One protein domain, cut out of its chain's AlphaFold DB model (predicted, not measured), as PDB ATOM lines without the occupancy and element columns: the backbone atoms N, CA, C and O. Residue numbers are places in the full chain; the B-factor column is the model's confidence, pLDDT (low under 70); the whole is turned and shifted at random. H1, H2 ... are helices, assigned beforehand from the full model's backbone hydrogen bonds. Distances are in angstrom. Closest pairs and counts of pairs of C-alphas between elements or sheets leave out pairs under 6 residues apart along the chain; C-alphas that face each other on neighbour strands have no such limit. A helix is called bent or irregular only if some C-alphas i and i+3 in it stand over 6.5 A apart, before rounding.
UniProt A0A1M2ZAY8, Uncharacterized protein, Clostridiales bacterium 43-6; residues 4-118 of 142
ATOM      1  N   LEU A   4      35.433  39.394 -19.279       89.88
ATOM      2  CA  LEU A   4      35.057  39.531 -20.693       89.88
ATOM      3  C   LEU A   4      35.811  40.662 -21.402       89.88
ATOM      4  O   LEU A   4      36.310  40.483 -22.506       89.88
ATOM      5  N   GLN A   5      35.967  41.812 -20.744       89.50
ATOM      6  CA  GLN A   5      36.754  42.913 -21.296       89.50
ATOM      7  C   GLN A   5      38.238  42.530 -21.423       89.50
ATOM      8  O   GLN A   5      38.905  42.959 -22.360       89.50
ATOM      9  N   ALA A   6      38.768  41.747 -20.475       91.75
ATOM     10  CA  ALA A   6      40.142  41.255 -20.535       91.75
ATOM     11  C   ALA A   6      40.336  40.269 -21.695       91.75
ATOM     12  O   ALA A   6      41.362  40.339 -22.358       91.75
ATOM     13  N   ILE A   7      39.340  39.425 -21.991       93.81
ATOM     14  CA  ILE A   7      39.350  38.522 -23.152       93.81
ATOM     15  C   ILE A   7      39.364  39.308 -24.463       93.81
ATOM     16  O   ILE A   7      40.176  39.008 -25.327       93.81
ATOM     17  N   VAL A   8      38.529  40.342 -24.605       92.19
ATOM     18  CA  VAL A   8      38.548  41.194 -25.810       92.19
ATOM     19  C   VAL A   8      39.942  41.788 -26.019       92.19
ATOM     20  O   VAL A   8      40.518  41.643 -27.093       92.19
ATOM     21  N   LYS A   9      40.536  42.371 -24.968       92.06
ATOM     22  CA  LYS A   9      41.904  42.909 -25.052       92.06
ATOM     23  C   LYS A   9      42.953  41.839 -25.349       92.06
ATOM     24  O   LYS A   9      43.918  42.139 -26.037       92.06
ATOM     25  N   LEU A  10      42.795  40.628 -24.817       94.12
ATOM     26  CA  LEU A  10      43.691  39.507 -25.092       94.12
ATOM     27  C   LEU A  10      43.648  39.132 -26.578       94.12
ATOM     28  O   LEU A  10      44.690  38.952 -27.191       94.12
ATOM     29  N   LEU A  11      42.455  39.049 -27.167       93.31
ATOM     30  CA  LEU A  11      42.297  38.685 -28.574       93.31
ATOM     31  C   LEU A  11      42.826  39.769 -29.523       93.31
ATOM     32  O   LEU A  11      43.429  39.430 -30.538       93.31
ATOM     33  N   CYS A  12      42.669  41.052 -29.182       90.25
ATOM     34  CA  CYS A  12      43.318  42.147 -29.914       90.25
ATOM     35  C   CYS A  12      44.852  42.050 -29.851       90.25
ATOM     36  O   CYS A  12      45.543  42.313 -30.838       90.25
ATOM     37  N   GLU A  13      45.391  41.659 -28.692       91.50
ATOM     38  CA  GLU A  13      46.826  41.440 -28.517       91.50
ATOM     39  C   GLU A  13      47.297  40.248 -29.361       91.50
ATOM     40  O   GLU A  13      48.278  40.365 -30.087       91.50
ATOM     41  N   PHE A  14      46.562  39.131 -29.355       91.25
ATOM     42  CA  PHE A  14      46.849  37.981 -30.215       91.25
ATOM     43  C   PHE A  14      46.840  38.352 -31.699       91.25
ATOM     44  O   PHE A  14      47.790  38.007 -32.396       91.25
ATOM     45  N   GLU A  15      45.838  39.099 -32.175       89.44
ATOM     46  CA  GLU A  15      45.806  39.598 -33.558       89.44
ATOM     47  C   GLU A  15      47.087  40.374 -33.895       89.44
ATOM     48  O   GLU A  15      47.722  40.118 -34.918       89.44
ATOM     49  N   THR A  16      47.496  41.286 -33.011       87.00
ATOM     50  CA  THR A  16      48.691  42.123 -33.192       87.00
ATOM     51  C   THR A  16      49.968  41.278 -33.212       87.00
ATOM     52  O   THR A  16      50.810  41.426 -34.096       87.00
ATOM     53  N   LEU A  17      50.122  40.359 -32.261       88.06
ATOM     54  CA  LEU A  17      51.306  39.508 -32.155       88.06
ATOM     55  C   LEU A  17      51.420  38.533 -33.337       88.06
ATOM     56  O   LEU A  17      52.520  38.332 -33.852       88.06
ATOM     57  N   ILE A  18      50.303  37.977 -33.808       87.06
ATOM     58  CA  ILE A  18      50.265  37.119 -35.000       87.06
ATOM     59  C   ILE A  18      50.641  37.933 -36.244       87.06
ATOM     60  O   ILE A  18      51.503  37.508 -37.010       87.06
ATOM     61  N   ALA A  19      50.053  39.121 -36.414       82.56
ATOM     62  CA  ALA A  19      50.263  39.959 -37.593       82.56
ATOM     63  C   ALA A  19      51.699  40.491 -37.718       82.56
ATOM     64  O   ALA A  19      52.238  40.540 -38.821       82.56
ATOM     65  N   TYR A  20      52.319  40.904 -36.607       78.31
ATOM     66  CA  TYR A  20      53.594  41.631 -36.646       78.31
ATOM     67  C   TYR A  20      54.804  40.832 -36.164       78.31
ATOM     68  O   TYR A  20      55.934  41.209 -36.469       78.31
ATOM     69  N   ARG A  21      54.602  39.759 -35.390       81.38
ATOM     70  CA  ARG A  21      55.704  38.990 -34.785       81.38
ATOM     71  C   ARG A  21      55.719  37.519 -35.180       81.38
ATOM     72  O   ARG A  21      56.700  36.857 -34.863       81.38
ATOM     73  N   ALA A  22      54.675  37.025 -35.853       78.62
ATOM     74  CA  ALA A  22      54.545  35.626 -36.265       78.62
ATOM     75  C   ALA A  22      54.817  34.628 -35.117       78.62
ATOM     76  O   ALA A  22      55.403  33.569 -35.334       78.62
ATOM     77  N   LEU A  23      54.413  34.991 -33.891       83.94
ATOM     78  CA  LEU A  23      54.603  34.141 -32.718       83.94
ATOM     79  C   LEU A  23      53.812  32.843 -32.866       83.94
ATOM     80  O   LEU A  23      52.669  32.846 -33.333       83.94
ATOM     81  N   ASN A  24      54.402  31.741 -32.416       86.44
ATOM     82  CA  ASN A  24      53.680  30.485 -32.302       86.44
ATOM     83  C   ASN A  24      52.723  30.503 -31.090       86.44
ATOM     84  O   ASN A  24      52.765  31.394 -30.241       86.44
ATOM     85  N   ILE A  25      51.841  29.504 -31.002       88.62
ATOM     86  CA  ILE A  25      50.805  29.448 -29.958       88.62
ATOM     87  C   ILE A  25      51.404  29.472 -28.547       88.62
ATOM     88  O   ILE A  25      50.897  30.181 -27.681       88.62
ATOM     89  N   TYR A  26      52.485  28.731 -28.307       90.31
ATOM     90  CA  TYR A  26      53.112  28.704 -26.989       90.31
ATOM     91  C   TYR A  26      53.646  30.090 -26.605       90.31
ATOM     92  O   TYR A  26      53.348  30.584 -25.520       90.31
ATOM     93  N   GLU A  27      54.342  30.760 -27.524       91.38
ATOM     94  CA  GLU A  27      54.882  32.107 -27.314       91.38
ATOM     95  C   GLU A  27      53.782  33.150 -27.063       91.38
ATOM     96  O   GLU A  27      53.947  34.022 -26.209       91.38
ATOM     97  N   LEU A  28      52.641  33.055 -27.759       92.12
ATOM     98  CA  LEU A  28      51.480  33.924 -27.526       92.12
ATOM     99  C   LEU A  28      50.958  33.792 -26.092       92.12
ATOM    100  O   LEU A  28      50.710  34.793 -25.409       92.12
ATOM    101  N   PHE A  29      50.788  32.557 -25.624       93.50
ATOM    102  CA  PHE A  29      50.286  32.290 -24.281       93.50
ATOM    103  C   PHE A  29      51.310  32.649 -23.211       93.50
ATOM    104  O   PHE A  29      50.928  33.206 -22.188       93.50
ATOM    105  N   GLN A  30      52.598  32.410 -23.456       93.75
ATOM    106  CA  GLN A  30      53.656  32.788 -22.529       93.75
ATOM    107  C   GLN A  30      53.713  34.313 -22.371       93.75
ATOM    108  O   GLN A  30      53.614  34.824 -21.256       93.75
ATOM    109  N   TYR A  31      53.758  35.046 -23.489       92.88
ATOM    110  CA  TYR A  31      53.793  36.511 -23.494       92.88
ATOM    111  C   TYR A  31      52.593  37.124 -22.762       92.88
ATOM    112  O   TYR A  31      52.718  38.112 -22.036       92.88
ATOM    113  N   THR A  32      51.406  36.542 -22.943       93.06
ATOM    114  CA  THR A  32      50.182  37.067 -22.328       93.06
ATOM    115  C   THR A  32      49.976  36.603 -20.889       93.06
ATOM    116  O   THR A  32      49.395  37.353 -20.108       93.06
ATOM    117  N   ALA A  33      50.490  35.438 -20.487       93.38
ATOM    118  CA  ALA A  33      50.483  34.999 -19.092       93.38
ATOM    119  C   ALA A  33      51.368  35.891 -18.204       93.38
ATOM    120  O   ALA A  33      50.972  36.234 -17.093       93.38
ATOM    121  N   GLU A  34      52.522  36.336 -18.709       92.38
ATOM    122  CA  GLU A  34      53.445  37.227 -17.986       92.38
ATOM    123  C   GLU A  34      52.899  38.660 -17.816       92.38
ATOM    124  O   GLU A  34      53.354  39.432 -16.964       92.38
ATOM    125  N   ASN A  35      51.890  39.042 -18.603       91.56
ATOM    126  CA  ASN A  35      51.323  40.380 -18.573       91.56
ATOM    127  C   ASN A  35      50.242  40.516 -17.486       91.56
ATOM    128  O   ASN A  35      49.140  39.968 -17.577       91.56
ATOM    129  N   LYS A  36      50.522  41.361 -16.483       88.00
ATOM    130  CA  LYS A  36      49.622  41.649 -15.346       88.00
ATOM    131  C   LYS A  36      48.221  42.116 -15.756       88.00
ATOM    132  O   LYS A  36      47.268  41.929 -15.001       88.00
ATOM    133  N   ASN A  37      48.050  42.675 -16.957       86.75
ATOM    134  CA  ASN A  37      46.732  43.057 -17.473       86.75
ATOM    135  C   ASN A  37      45.780  41.858 -17.642       86.75
ATOM    136  O   ASN A  37      44.560  42.044 -17.612       86.75
ATOM    137  N   TYR A  38      46.320  40.643 -17.769       91.88
ATOM    138  CA  TYR A  38      45.567  39.404 -17.955       91.88
ATOM    139  C   TYR A  38      45.622  38.471 -16.738       91.88
ATOM    140  O   TYR A  38      45.140  37.347 -16.813       91.88
ATOM    141  N   GLU A  39      46.100  38.932 -15.576       90.19
ATOM    142  CA  GLU A  39      46.234  38.116 -14.352       90.19
ATOM    143  C   GLU A  39      44.918  37.433 -13.917       90.19
ATOM    144  O   GLU A  39      44.910  36.350 -13.326       90.19
ATOM    145  N   LYS A  40      43.776  38.061 -14.230       90.44
ATOM    146  CA  LYS A  40      42.428  37.534 -13.951       90.44
ATOM    147  C   LYS A  40      41.998  36.402 -14.887       90.44
ATOM    148  O   LYS A  40      40.979  35.762 -14.620       90.44
ATOM    149  N   LEU A  41      42.705  36.198 -15.993       94.12
ATOM    150  CA  LEU A  41      42.479  35.140 -16.970       94.12
ATOM    151  C   LEU A  41      43.338  33.933 -16.587       94.12
ATOM    152  O   LEU A  41      44.353  33.636 -17.211       94.12
ATOM    153  N   LYS A  42      42.938  33.248 -15.509       94.44
ATOM    154  CA  LYS A  42      43.731  32.169 -14.899       94.44
ATOM    155  C   LYS A  42      44.029  31.007 -15.848       94.44
ATOM    156  O   LYS A  42      45.071  30.384 -15.699       94.44
ATOM    157  N   PHE A  43      43.207  30.798 -16.879       94.81
ATOM    158  CA  PHE A  43      43.476  29.794 -17.914       94.81
ATOM    159  C   PHE A  43      44.806  30.018 -18.652       94.81
ATOM    160  O   PHE A  43      45.404  29.042 -19.086       94.81
ATOM    161  N   LEU A  44      45.295  31.263 -18.773       95.25
ATOM    162  CA  LEU A  44      46.602  31.541 -19.384       95.25
ATOM    163  C   LEU A  44      47.732  30.924 -18.557       95.25
ATOM    164  O   LEU A  44      48.618  30.277 -19.102       95.25
ATOM    165  N   HIS A  45      47.654  31.073 -17.233       94.38
ATOM    166  CA  HIS A  45      48.640  30.517 -16.310       94.38
ATOM    167  C   HIS A  45      48.519  28.993 -16.255       94.38
ATOM    168  O   HIS A  45      49.516  28.306 -16.431       94.38
ATOM    169  N   CYS A  46      47.296  28.463 -16.135       94.69
ATOM    170  CA  CYS A  46      47.072  27.016 -16.141       94.69
ATOM    171  C   CYS A  46      47.568  26.355 -17.437       94.69
ATOM    172  O   CYS A  46      48.067  25.236 -17.387       94.69
ATOM    173  N   TYR A  47      47.455  27.021 -18.590       95.00
ATOM    174  CA  TYR A  47      47.984  26.493 -19.849       95.00
ATOM    175  C   TYR A  47      49.517  26.401 -19.836       95.00
ATOM    176  O   TYR A  47      50.063  25.382 -20.246       95.00
ATOM    177  N   ILE A  48      50.206  27.436 -19.342       95.19
ATOM    178  CA  ILE A  48      51.675  27.463 -19.285       95.19
ATOM    179  C   ILE A  48      52.221  26.502 -18.224       95.19
ATOM    180  O   ILE A  48      53.170  25.774 -18.497       95.19
ATOM    181  N   GLU A  49      51.606  26.449 -17.042       94.00
ATOM    182  CA  GLU A  49      52.011  25.556 -15.948       94.00
ATOM    183  C   GLU A  49      51.876  24.074 -16.314       94.00
ATOM    184  O   GLU A  49      52.699  23.260 -15.902       94.00
ATOM    185  N   ASN A  50      50.862  23.724 -17.111       93.44
ATOM    186  CA  ASN A  50      50.621  22.357 -17.572       93.44
ATOM    187  C   ASN A  50      51.034  22.152 -19.036       93.44
ATOM    188  O   ASN A  50      50.506  21.259 -19.705       93.44
ATOM    189  N   TYR A  51      51.929  22.993 -19.565       93.19
ATOM    190  CA  TYR A  51      52.341  22.888 -20.957       93.19
ATOM    191  C   TYR A  51      52.955  21.513 -21.230       93.19
ATOM    192  O   TYR A  51      53.941  21.113 -20.611       93.19
ATOM    193  N   ASN A  52      52.369  20.802 -22.191       91.62
ATOM    194  CA  ASN A  52      52.867  19.525 -22.666       91.62
ATOM    195  C   ASN A  52      52.937  19.558 -24.202       91.62
ATOM    196  O   ASN A  52      51.882  19.618 -24.840       91.62
ATOM    197  N   PRO A  53      54.138  19.498 -24.805       88.25
ATOM    198  CA  PRO A  53      54.291  19.527 -26.258       88.25
ATOM    199  C   PRO A  53      53.699  18.295 -26.963       88.25
ATOM    200  O   PRO A  53      53.412  18.364 -28.154       88.25
ATOM    201  N   GLU A  54      53.489  17.182 -26.253       91.25
ATOM    202  CA  GLU A  54      52.874  15.968 -26.807       91.25
ATOM    203  C   GLU A  54      51.338  16.049 -26.865       91.25
ATOM    204  O   GLU A  54      50.691  15.233 -27.524       91.25
ATOM    205  N   LEU A  55      50.733  17.031 -26.186       91.00
ATOM    206  CA  LEU A  55      49.285  17.201 -26.131       91.00
ATOM    207  C   LEU A  55      48.812  18.207 -27.198       91.00
ATOM    208  O   LEU A  55      49.302  19.338 -27.238       91.00
ATOM    209  N   PRO A  56      47.807  17.866 -28.029       91.75
ATOM    210  CA  PRO A  56      47.232  18.813 -28.976       91.75
ATOM    211  C   PRO A  56      46.714  20.079 -28.289       91.75
ATOM    212  O   PRO A  56      45.973  20.004 -27.305       91.75
ATOM    213  N   PHE A  57      47.045  21.244 -28.853       91.69
ATOM    214  CA  PHE A  57      46.708  22.545 -28.266       91.69
ATOM    215  C   PHE A  57      45.229  22.695 -27.858       91.69
ATOM    216  O   PHE A  57      44.994  23.098 -26.720       91.69
ATOM    217  N   PRO A  58      44.227  22.345 -28.692       92.06
ATOM    218  CA  PRO A  58      42.826  22.501 -28.298       92.06
ATOM    219  C   PRO A  58      42.463  21.714 -27.031       92.06
ATOM    220  O   PRO A  58      41.711  22.211 -26.195       92.06
ATOM    221  N   LEU A  59      43.039  20.518 -26.855       92.50
ATOM    222  CA  LEU A  59      42.826  19.688 -25.667       92.50
ATOM    223  C   LEU A  59      43.522  20.287 -24.441       92.50
ATOM    224  O   LEU A  59      42.905  20.395 -23.382       92.50
ATOM    225  N   ALA A  60      44.775  20.721 -24.596       94.44
ATOM    226  CA  ALA A  60      45.531  21.394 -23.539       94.44
ATOM    227  C   ALA A  60      44.820  22.674 -23.062       94.44
ATOM    228  O   ALA A  60      44.685  22.920 -21.863       94.44
ATOM    229  N   PHE A  61      44.302  23.469 -24.000       95.00
ATOM    230  CA  PHE A  61      43.551  24.684 -23.706       95.00
ATOM    231  C   PHE A  61      42.236  24.382 -22.978       95.00
ATOM    232  O   PHE A  61      41.904  25.052 -22.001       95.00
ATOM    233  N   GLU A  62      41.485  23.365 -23.413       94.25
ATOM    234  CA  GLU A  62      40.239  22.979 -22.748       94.25
ATOM    235  C   GLU A  62      40.486  22.502 -21.308       94.25
ATOM    236  O   GLU A  62      39.737  22.867 -20.399       94.25
ATOM    237  N   GLN A  63      41.557  21.737 -21.076       95.00
ATOM    238  CA  GLN A  63      41.972  21.329 -19.731       95.00
ATOM    239  C   GLN A  63      42.327  22.540 -18.861       95.00
ATOM    240  O   GLN A  63      41.823  22.656 -17.741       95.00
ATOM    241  N   ALA A  64      43.109  23.483 -19.391       95.44
ATOM    242  CA  ALA A  64      43.459  24.715 -18.691       95.44
ATOM    243  C   ALA A  64      42.223  25.569 -18.355       95.44
ATOM    244  O   ALA A  64      42.121  26.117 -17.254       95.44
ATOM    245  N   LEU A  65      41.252  25.656 -19.269       94.88
ATOM    246  CA  LEU A  65      40.007  26.392 -19.052       94.88
ATOM    247  C   LEU A  65      39.134  25.737 -17.970       94.88
ATOM    248  O   LEU A  65      38.560  26.451 -17.146       94.88
ATOM    249  N   LYS A  66      39.070  24.399 -17.934       94.00
ATOM    250  CA  LYS A  66      38.377  23.639 -16.878       94.00
ATOM    251  C   LYS A  66      39.050  23.810 -15.517       94.00
ATOM    252  O   LYS A  66      38.369  24.044 -14.526       94.00
ATOM    253  N   GLN A  67      40.379  23.753 -15.459       94.38
ATOM    254  CA  GLN A  67      41.126  23.961 -14.216       94.38
ATOM    255  C   GLN A  67      40.945  25.384 -13.665       94.38
ATOM    256  O   GLN A  67      40.857  25.583 -12.453       94.38
ATOM    257  N   ALA A  68      40.856  26.376 -14.553       93.31
ATOM    258  CA  ALA A  68      40.643  27.767 -14.182       93.31
ATOM    259  C   ALA A  68      39.180  28.105 -13.836       93.31
ATOM    260  O   ALA A  68      38.935  29.147 -13.226       93.31
ATOM    261  N   GLU A  69      38.211  27.251 -14.187       91.12
ATOM    262  CA  GLU A  69      36.772  27.503 -14.023       91.12
ATOM    263  C   GLU A  69      36.366  27.965 -12.608       91.12
ATOM    264  O   GLU A  69      35.673  28.981 -12.518       91.12
ATOM    265  N   PRO A  70      36.832  27.349 -11.500       89.81
ATOM    266  CA  PRO A  70      36.466  27.779 -10.145       89.81
ATOM    267  C   PRO A  70      36.948  29.192  -9.787       89.81
ATOM    268  O   PRO A  70      36.428  29.818  -8.868       89.81
ATOM    269  N   GLN A  71      37.956  29.698 -10.501       89.25
ATOM    270  CA  GLN A  71      38.572  31.008 -10.279       89.25
ATOM    271  C   GLN A  71      38.073  32.062 -11.281       89.25
ATOM    272  O   GLN A  71      38.541  33.206 -11.285       89.25
ATOM    273  N   MET A  72      37.136  31.692 -12.156       89.38
ATOM    274  CA  MET A  72      36.630  32.547 -13.219       89.38
ATOM    275  C   MET A  72      35.125  32.776 -13.087       89.38
ATOM    276  O   MET A  72      34.338  31.863 -12.890       89.38
ATOM    277  N   ALA A  73      34.709  34.025 -13.267       87.94
ATOM    278  CA  ALA A  73      33.317  34.463 -13.280       87.94
ATOM    279  C   ALA A  73      32.723  34.490 -14.706       87.94
ATOM    280  O   ALA A  73      31.776  35.232 -14.976       87.94
ATOM    281  N   LEU A  74      33.296  33.720 -15.638       87.56
ATOM    282  CA  LEU A  74      32.768  33.567 -16.993       87.56
ATOM    283  C   LEU A  74      31.537  32.664 -16.990       87.56
ATOM    284  O   LEU A  74      31.483  31.686 -16.243       87.56
ATOM    285  N   LYS A  75      30.565  32.939 -17.861       89.88
ATOM    286  CA  LYS A  75      29.433  32.030 -18.067       89.88
ATOM    287  C   LYS A  75      29.874  30.813 -18.882       89.88
ATOM    288  O   LYS A  75      30.901  30.839 -19.557       89.88
ATOM    289  N   ALA A  76      29.063  29.755 -18.858       89.06
ATOM    290  CA  ALA A  76      29.304  28.567 -19.676       89.06
ATOM    291  C   ALA A  76      29.390  28.900 -21.179       89.06
ATOM    292  O   ALA A  76      30.262  28.375 -21.865       89.06
ATOM    293  N   GLU A  77      28.551  29.820 -21.667       89.88
ATOM    294  CA  GLU A  77      28.586  30.271 -23.065       89.88
ATOM    295  C   GLU A  77      29.908  30.977 -23.407       89.88
ATOM    296  O   GLU A  77      30.531  30.661 -24.417       89.88
ATOM    297  N   ASP A  78      30.402  31.851 -22.521       91.19
ATOM    298  CA  ASP A  78      31.678  32.552 -22.722       91.19
ATOM    299  C   ASP A  78      32.853  31.559 -22.788       91.19
ATOM    300  O   ASP A  78      33.761  31.705 -23.608       91.19
ATOM    301  N   ARG A  79      32.824  30.514 -21.944       92.62
ATOM    302  CA  ARG A  79      33.826  29.435 -21.957       92.62
ATOM    303  C   ARG A  79      33.752  28.607 -23.234       92.62
ATOM    304  O   ARG A  79      34.781  28.333 -23.839       92.62
ATOM    305  N   LYS A  80      32.546  28.248 -23.678       93.31
ATOM    306  CA  LYS A  80      32.339  27.528 -24.940       93.31
ATOM    307  C   LYS A  80      32.888  28.325 -26.122       93.31
ATOM    308  O   LYS A  80      33.576  27.764 -26.969       93.31
ATOM    309  N   GLN A  81      32.634  29.629 -26.151       94.06
ATOM    310  CA  GLN A  81      33.147  30.518 -27.187       94.06
ATOM    311  C   GLN A  81      34.685  30.605 -27.165       94.06
ATOM    312  O   GLN A  81      35.305  30.586 -28.227       94.06
ATOM    313  N   LEU A  82      35.312  30.627 -25.979       94.25
ATOM    314  CA  LEU A  82      36.773  30.536 -25.837       94.25
ATOM    315  C   LEU A  82      37.321  29.208 -26.385       94.25
ATOM    316  O   LEU A  82      38.305  29.218 -27.121       94.25
ATOM    317  N   SER A  83      36.686  28.078 -26.069       93.50
ATOM    318  CA  SER A  83      37.093  26.768 -26.598       93.50
ATOM    319  C   SER A  83      36.970  26.700 -28.120       93.50
ATOM    320  O   SER A  83      37.845  26.154 -28.790       93.50
ATOM    321  N   GLN A  84      35.913  27.287 -28.687       93.12
ATOM    322  CA  GLN A  84      35.756  27.371 -30.139       93.12
ATOM    323  C   GLN A  84      36.857  28.232 -30.770       93.12
ATOM    324  O   GLN A  84      37.461  27.797 -31.748       93.12
ATOM    325  N   PHE A  85      37.183  29.390 -30.186       93.19
ATOM    326  CA  PHE A  85      38.323  30.197 -30.628       93.19
ATOM    327  C   PHE A  85      39.629  29.389 -30.621       93.19
ATOM    328  O   PHE A  85      40.339  29.357 -31.622       93.19
ATOM    329  N   ALA A  86      39.921  28.680 -29.528       92.06
ATOM    330  CA  ALA A  86      41.127  27.863 -29.422       92.06
ATOM    331  C   ALA A  86      41.175  26.746 -30.480       92.06
ATOM    332  O   ALA A  86      42.238  26.460 -31.022       92.06
ATOM    333  N   SER A  87      40.031  26.151 -30.832       90.81
ATOM    334  CA  SER A  87      39.968  25.113 -31.871       90.81
ATOM    335  C   SER A  87      40.322  25.609 -33.280       90.81
ATOM    336  O   SER A  87      40.754  24.811 -34.108       90.81
ATOM    337  N   VAL A  88      40.164  26.911 -33.552       89.75
ATOM    338  CA  VAL A  88      40.500  27.525 -34.849       89.75
ATOM    339  C   VAL A  88      41.823  28.297 -34.830       89.75
ATOM    340  O   VAL A  88      42.290  28.765 -35.870       89.75
ATOM    341  N   LEU A  89      42.440  28.451 -33.658       88.75
ATOM    342  CA  LEU A  89      43.727  29.119 -33.514       88.75
ATOM    343  C   LEU A  89      44.848  28.201 -34.024       88.75
ATOM    344  O   LEU A  89      44.954  27.047 -33.617       88.75
ATOM    345  N   GLY A  90      45.685  28.714 -34.929       83.06
ATOM    346  CA  GLY A  90      46.791  27.958 -35.530       83.06
ATOM    347  C   GLY A  90      46.401  26.937 -36.604       83.06
ATOM    348  O   GLY A  90      47.271  26.226 -37.095       83.06
ATOM    349  N   THR A  91      45.124  26.858 -37.000       85.25
ATOM    350  CA  THR A  91      44.656  25.933 -38.057       85.25
ATOM    351  C   THR A  91      44.621  26.558 -39.453       85.25
ATOM    352  O   THR A  91      44.339  25.876 -40.436       85.25
ATOM    353  N   THR A  92      44.890  27.860 -39.546       86.12
ATOM    354  CA  THR A  92      44.833  28.659 -40.777       86.12
ATOM    355  C   THR A  92      46.129  29.443 -40.977       86.12
ATOM    356  O   THR A  92      46.961  29.531 -40.067       86.12
ATOM    357  N   ASP A  93      46.304  30.005 -42.172       86.44
ATOM    358  CA  ASP A  93      47.371  30.960 -42.471       86.44
ATOM    359  C   ASP A  93      47.212  32.266 -41.669       86.44
ATOM    360  O   ASP A  93      46.214  32.481 -40.981       86.44
ATOM    361  N   VAL A  94      48.214  33.147 -41.730       84.94
ATOM    362  CA  VAL A  94      48.234  34.403 -40.956       84.94
ATOM    363  C   VAL A  94      46.979  35.247 -41.215       84.94
ATOM    364  O   VAL A  94      46.347  35.716 -40.267       84.94
ATOM    365  N   ASP A  95      46.562  35.380 -42.477       86.31
ATOM    366  CA  ASP A  95      45.348  36.116 -42.846       86.31
ATOM    367  C   ASP A  95      44.076  35.468 -42.277       86.31
ATOM    368  O   ASP A  95      43.183  36.167 -41.782       86.31
ATOM    369  N   GLY A  96      43.979  34.137 -42.317       87.44
ATOM    370  CA  GLY A  96      42.895  33.388 -41.689       87.44
ATOM    371  C   GLY A  96      42.862  33.566 -40.170       87.44
ATOM    372  O   GLY A  96      41.797  33.825 -39.607       87.44
ATOM    373  N   GLN A  97      44.018  33.530 -39.507       86.06
ATOM    374  CA  GLN A  97      44.121  33.725 -38.061       86.06
ATOM    375  C   GLN A  97      43.714  35.139 -37.636       86.06
ATOM    376  O   GLN A  97      42.971  35.285 -36.664       86.06
ATOM    377  N   ILE A  98      44.107  36.173 -38.386       87.00
ATOM    378  CA  ILE A  98      43.681  37.561 -38.144       87.00
ATOM    379  C   ILE A  98      42.158  37.688 -38.281       87.00
ATOM    380  O   ILE A  98      41.495  38.266 -37.415       87.00
ATOM    381  N   LYS A  99      41.569  37.110 -39.337       87.62
ATOM    382  CA  LYS A  99      40.106  37.109 -39.533       87.62
ATOM    383  C   LYS A  99      39.380  36.386 -38.399       87.62
ATOM    384  O   LYS A  99      38.370  36.894 -37.914       87.62
ATOM    385  N   ASN A 100      39.908  35.249 -37.948       90.06
ATOM    386  CA  ASN A 100      39.366  34.519 -36.805       90.06
ATOM    387  C   ASN A 100      39.465  35.347 -35.517       90.06
ATOM    388  O   ASN A 100      38.469  35.465 -34.806       90.06
ATOM    389  N   CYS A 101      40.599  36.000 -35.243       88.88
ATOM    390  CA  CYS A 101      40.728  36.897 -34.091       88.88
ATOM    391  C   CYS A 101      39.654  37.991 -34.121       88.88
ATOM    392  O   CYS A 101      38.914  38.141 -33.152       88.88
ATOM    393  N   ARG A 102      39.474  38.679 -35.257       89.50
ATOM    394  CA  ARG A 102      38.435  39.715 -35.426       89.50
ATOM    395  C   ARG A 102      37.021  39.190 -35.224       89.50
ATOM    396  O   ARG A 102      36.205  39.855 -34.586       89.50
ATOM    397  N   LEU A 103      36.715  38.006 -35.752       91.69
ATOM    398  CA  LEU A 103      35.416  37.368 -35.549       91.69
ATOM    399  C   LEU A 103      35.144  37.166 -34.054       91.69
ATOM    400  O   LEU A 103      34.101  37.591 -33.558       91.69
ATOM    401  N   TYR A 104      36.086  36.565 -33.328       92.62
ATOM    402  CA  TYR A 104      35.903  36.290 -31.905       92.62
ATOM    403  C   TYR A 104      35.949  37.555 -31.041       92.62
ATOM    404  O   TYR A 104      35.182  37.628 -30.084       92.62
ATOM    405  N   ILE A 105      36.731  38.578 -31.405       90.50
ATOM    406  CA  ILE A 105      36.668  39.918 -30.793       90.50
ATOM    407  C   ILE A 105      35.230  40.445 -30.854       90.50
ATOM    408  O   ILE A 105      34.643  40.711 -29.808       90.50
ATOM    409  N   ASN A 106      34.626  40.490 -32.047       88.81
ATOM    410  CA  ASN A 106      33.254  40.979 -32.228       88.81
ATOM    411  C   ASN A 106      32.230  40.171 -31.412       88.81
ATOM    412  O   ASN A 106      31.305  40.735 -30.821       88.81
ATOM    413  N   LEU A 107      32.386  38.845 -31.353       91.38
ATOM    414  CA  LEU A 107      31.505  37.989 -30.558       91.38
ATOM    415  C   LEU A 107      31.644  38.278 -29.052       91.38
ATOM    416  O   LEU A 107      30.636  38.402 -28.359       91.38
ATOM    417  N   PHE A 108      32.865  38.432 -28.528       91.31
ATOM    418  CA  PHE A 108      33.082  38.749 -27.109       91.31
ATOM    419  C   PHE A 108      32.683  40.182 -26.748       91.31
ATOM    420  O   PHE A 108      32.190  40.410 -25.643       91.31
ATOM    421  N   GLU A 109      32.826  41.141 -27.661       89.25
ATOM    422  CA  GLU A 109      32.302  42.498 -27.486       89.25
ATOM    423  C   GLU A 109      30.777  42.502 -27.386       89.25
ATOM    424  O   GLU A 109      30.211  43.191 -26.531       89.25
ATOM    425  N   LYS A 110      30.099  41.678 -28.194       88.62
ATOM    426  CA  LYS A 110      28.653  41.482 -28.082       88.62
ATOM    427  C   LYS A 110      28.276  40.893 -26.720       88.62
ATOM    428  O   LYS A 110      27.434  41.483 -26.038       88.62
ATOM    429  N   SER A 111      28.943  39.823 -26.278       88.19
ATOM    430  CA  SER A 111      28.725  39.221 -24.950       88.19
ATOM    431  C   SER A 111      28.989  40.212 -23.810       88.19
ATOM    432  O   SER A 111      28.230  40.272 -22.838       88.19
ATOM    433  N   LEU A 112      30.023  41.050 -23.934       87.88
ATOM    434  CA  LEU A 112      30.332  42.114 -22.980       87.88
ATOM    435  C   LEU A 112      29.224  43.174 -22.942       87.88
ATOM    436  O   LEU A 112      28.759  43.534 -21.861       87.88
ATOM    437  N   SER A 113      28.775  43.655 -24.102       86.50
ATOM    438  CA  SER A 113      27.671  44.614 -24.215       86.50
ATOM    439  C   SER A 113      26.381  44.059 -23.602       86.50
ATOM    440  O   SER A 113      25.703  44.759 -22.850       86.50
ATOM    441  N   GLU A 114      26.054  42.791 -23.848       86.56
ATOM    442  CA  GLU A 114      24.894  42.128 -23.242       86.56
ATOM    443  C   GLU A 114      25.027  42.020 -21.717       86.56
ATOM    444  O   GLU A 114      24.094  42.371 -20.990       86.56
ATOM    445  N   ALA A 115      26.197  41.621 -21.210       83.12
ATOM    446  CA  ALA A 115      26.465  41.567 -19.775       83.12
ATOM    447  C   ALA A 115      26.323  42.949 -19.111       83.12
ATOM    448  O   ALA A 115      25.680  43.070 -18.063       83.12
ATOM    449  N   LEU A 116      26.853  43.999 -19.745       82.19
ATOM    450  CA  LEU A 116      26.739  45.377 -19.269       82.19
ATOM    451  C   LEU A 116      25.284  45.867 -19.286       82.19
ATOM    452  O   LEU A 116      24.822  46.429 -18.293       82.19
ATOM    453  N   LYS A 117      24.520  45.594 -20.351       80.00
ATOM    454  CA  LYS A 117      23.090  45.941 -20.427       80.00
ATOM    455  C   LYS A 117      22.280  45.268 -19.323       80.00
ATOM    456  O   LYS A 117      21.484  45.940 -18.671       80.00
ATOM    457  N   ILE A 118      22.520  43.982 -19.061       64.88
ATOM    458  CA  ILE A 118      21.871  43.251 -17.964       64.88
ATOM    459  C   ILE A 118      22.217  43.896 -16.615       64.88
ATOM    460  O   ILE A 118      21.331  44.070 -15.782       64.88
TER     461      ILE A 118
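This is residues 4 to 118 of the 142 residues of an uncharacterized protein of Clostridiales bacterium 43-6 (UniProt A0A1M2ZAY8). Six helices make a ring, each beside the next along the chain, and the last comes back beside the first. H4, H5, H6 and H1 stand side by side in a curved wall, neighbours running opposite ways, and the short H2 and H3, set at steep tilts, bridge from H1 to H4. The 115 printed residues hold six named helices, H1 to H6 in chain order, and no named strand; the class is all helix. The whole is compact and rounded, with a radius of gyration of the C-alphas of 13.3 A and spans of 40 by 30 by 24 A.

H1, residues 4 to 21, begins at C-alpha 4 (35.057, 39.531, -20.693) and is 25.0 A long. H2 is residues 25 to 33, and H3 is residues 42 to 49. H4, residues 57 to 71, is 21.5 A long and irregular: C-alphas 67 and 70 are 7.3 A apart. H5, residues 76 to 88, is 18.9 A long. H6, residues 94 to 118, is 36.1 A long and ends at C-alpha 118 (21.871, 43.251, -17.964).

H1, with residues 10 to 17 alone, only just touches H2, with 3 pairs of C-alphas within 8 A; the closest, Phe 14 and Leu 28, are 6.7 A apart. H2 touches H3 at a steep tilt of 57 degrees, the closest C-alphas, Ala 33 and Leu 44, being 5.2 A apart. H3 touches H4 at a steep tilt of 52 degrees, closest at C-alphas 46 and 64, 5.0 A. H4 and H5 form a helical hairpin, closest at C-alphas 58 and 87, 5.3 A. H5 and H6 form another, at a shallow tilt of 6 degrees, closest at C-alphas 85 and 104, 6.7 A. H6 touches H1 at a shallow tilt of 14 degrees, opposite ways, closest at C-alphas 98 and 15, 5.4 A. H1 and H5 are only just apart, their closest C-alphas 8.0 A from each other. Each O i to N i+4 pair is within hydrogen-bond range in H1, H2, H3, H5 and H6, and 9 of 11 are in H4.

The two C-alphas farthest apart, of Glu 54 and Lys 117, are 42.7 A apart. The printed part has no cut and no long link. Its mean pLDDT is 90.0, and residue 118 is under 70.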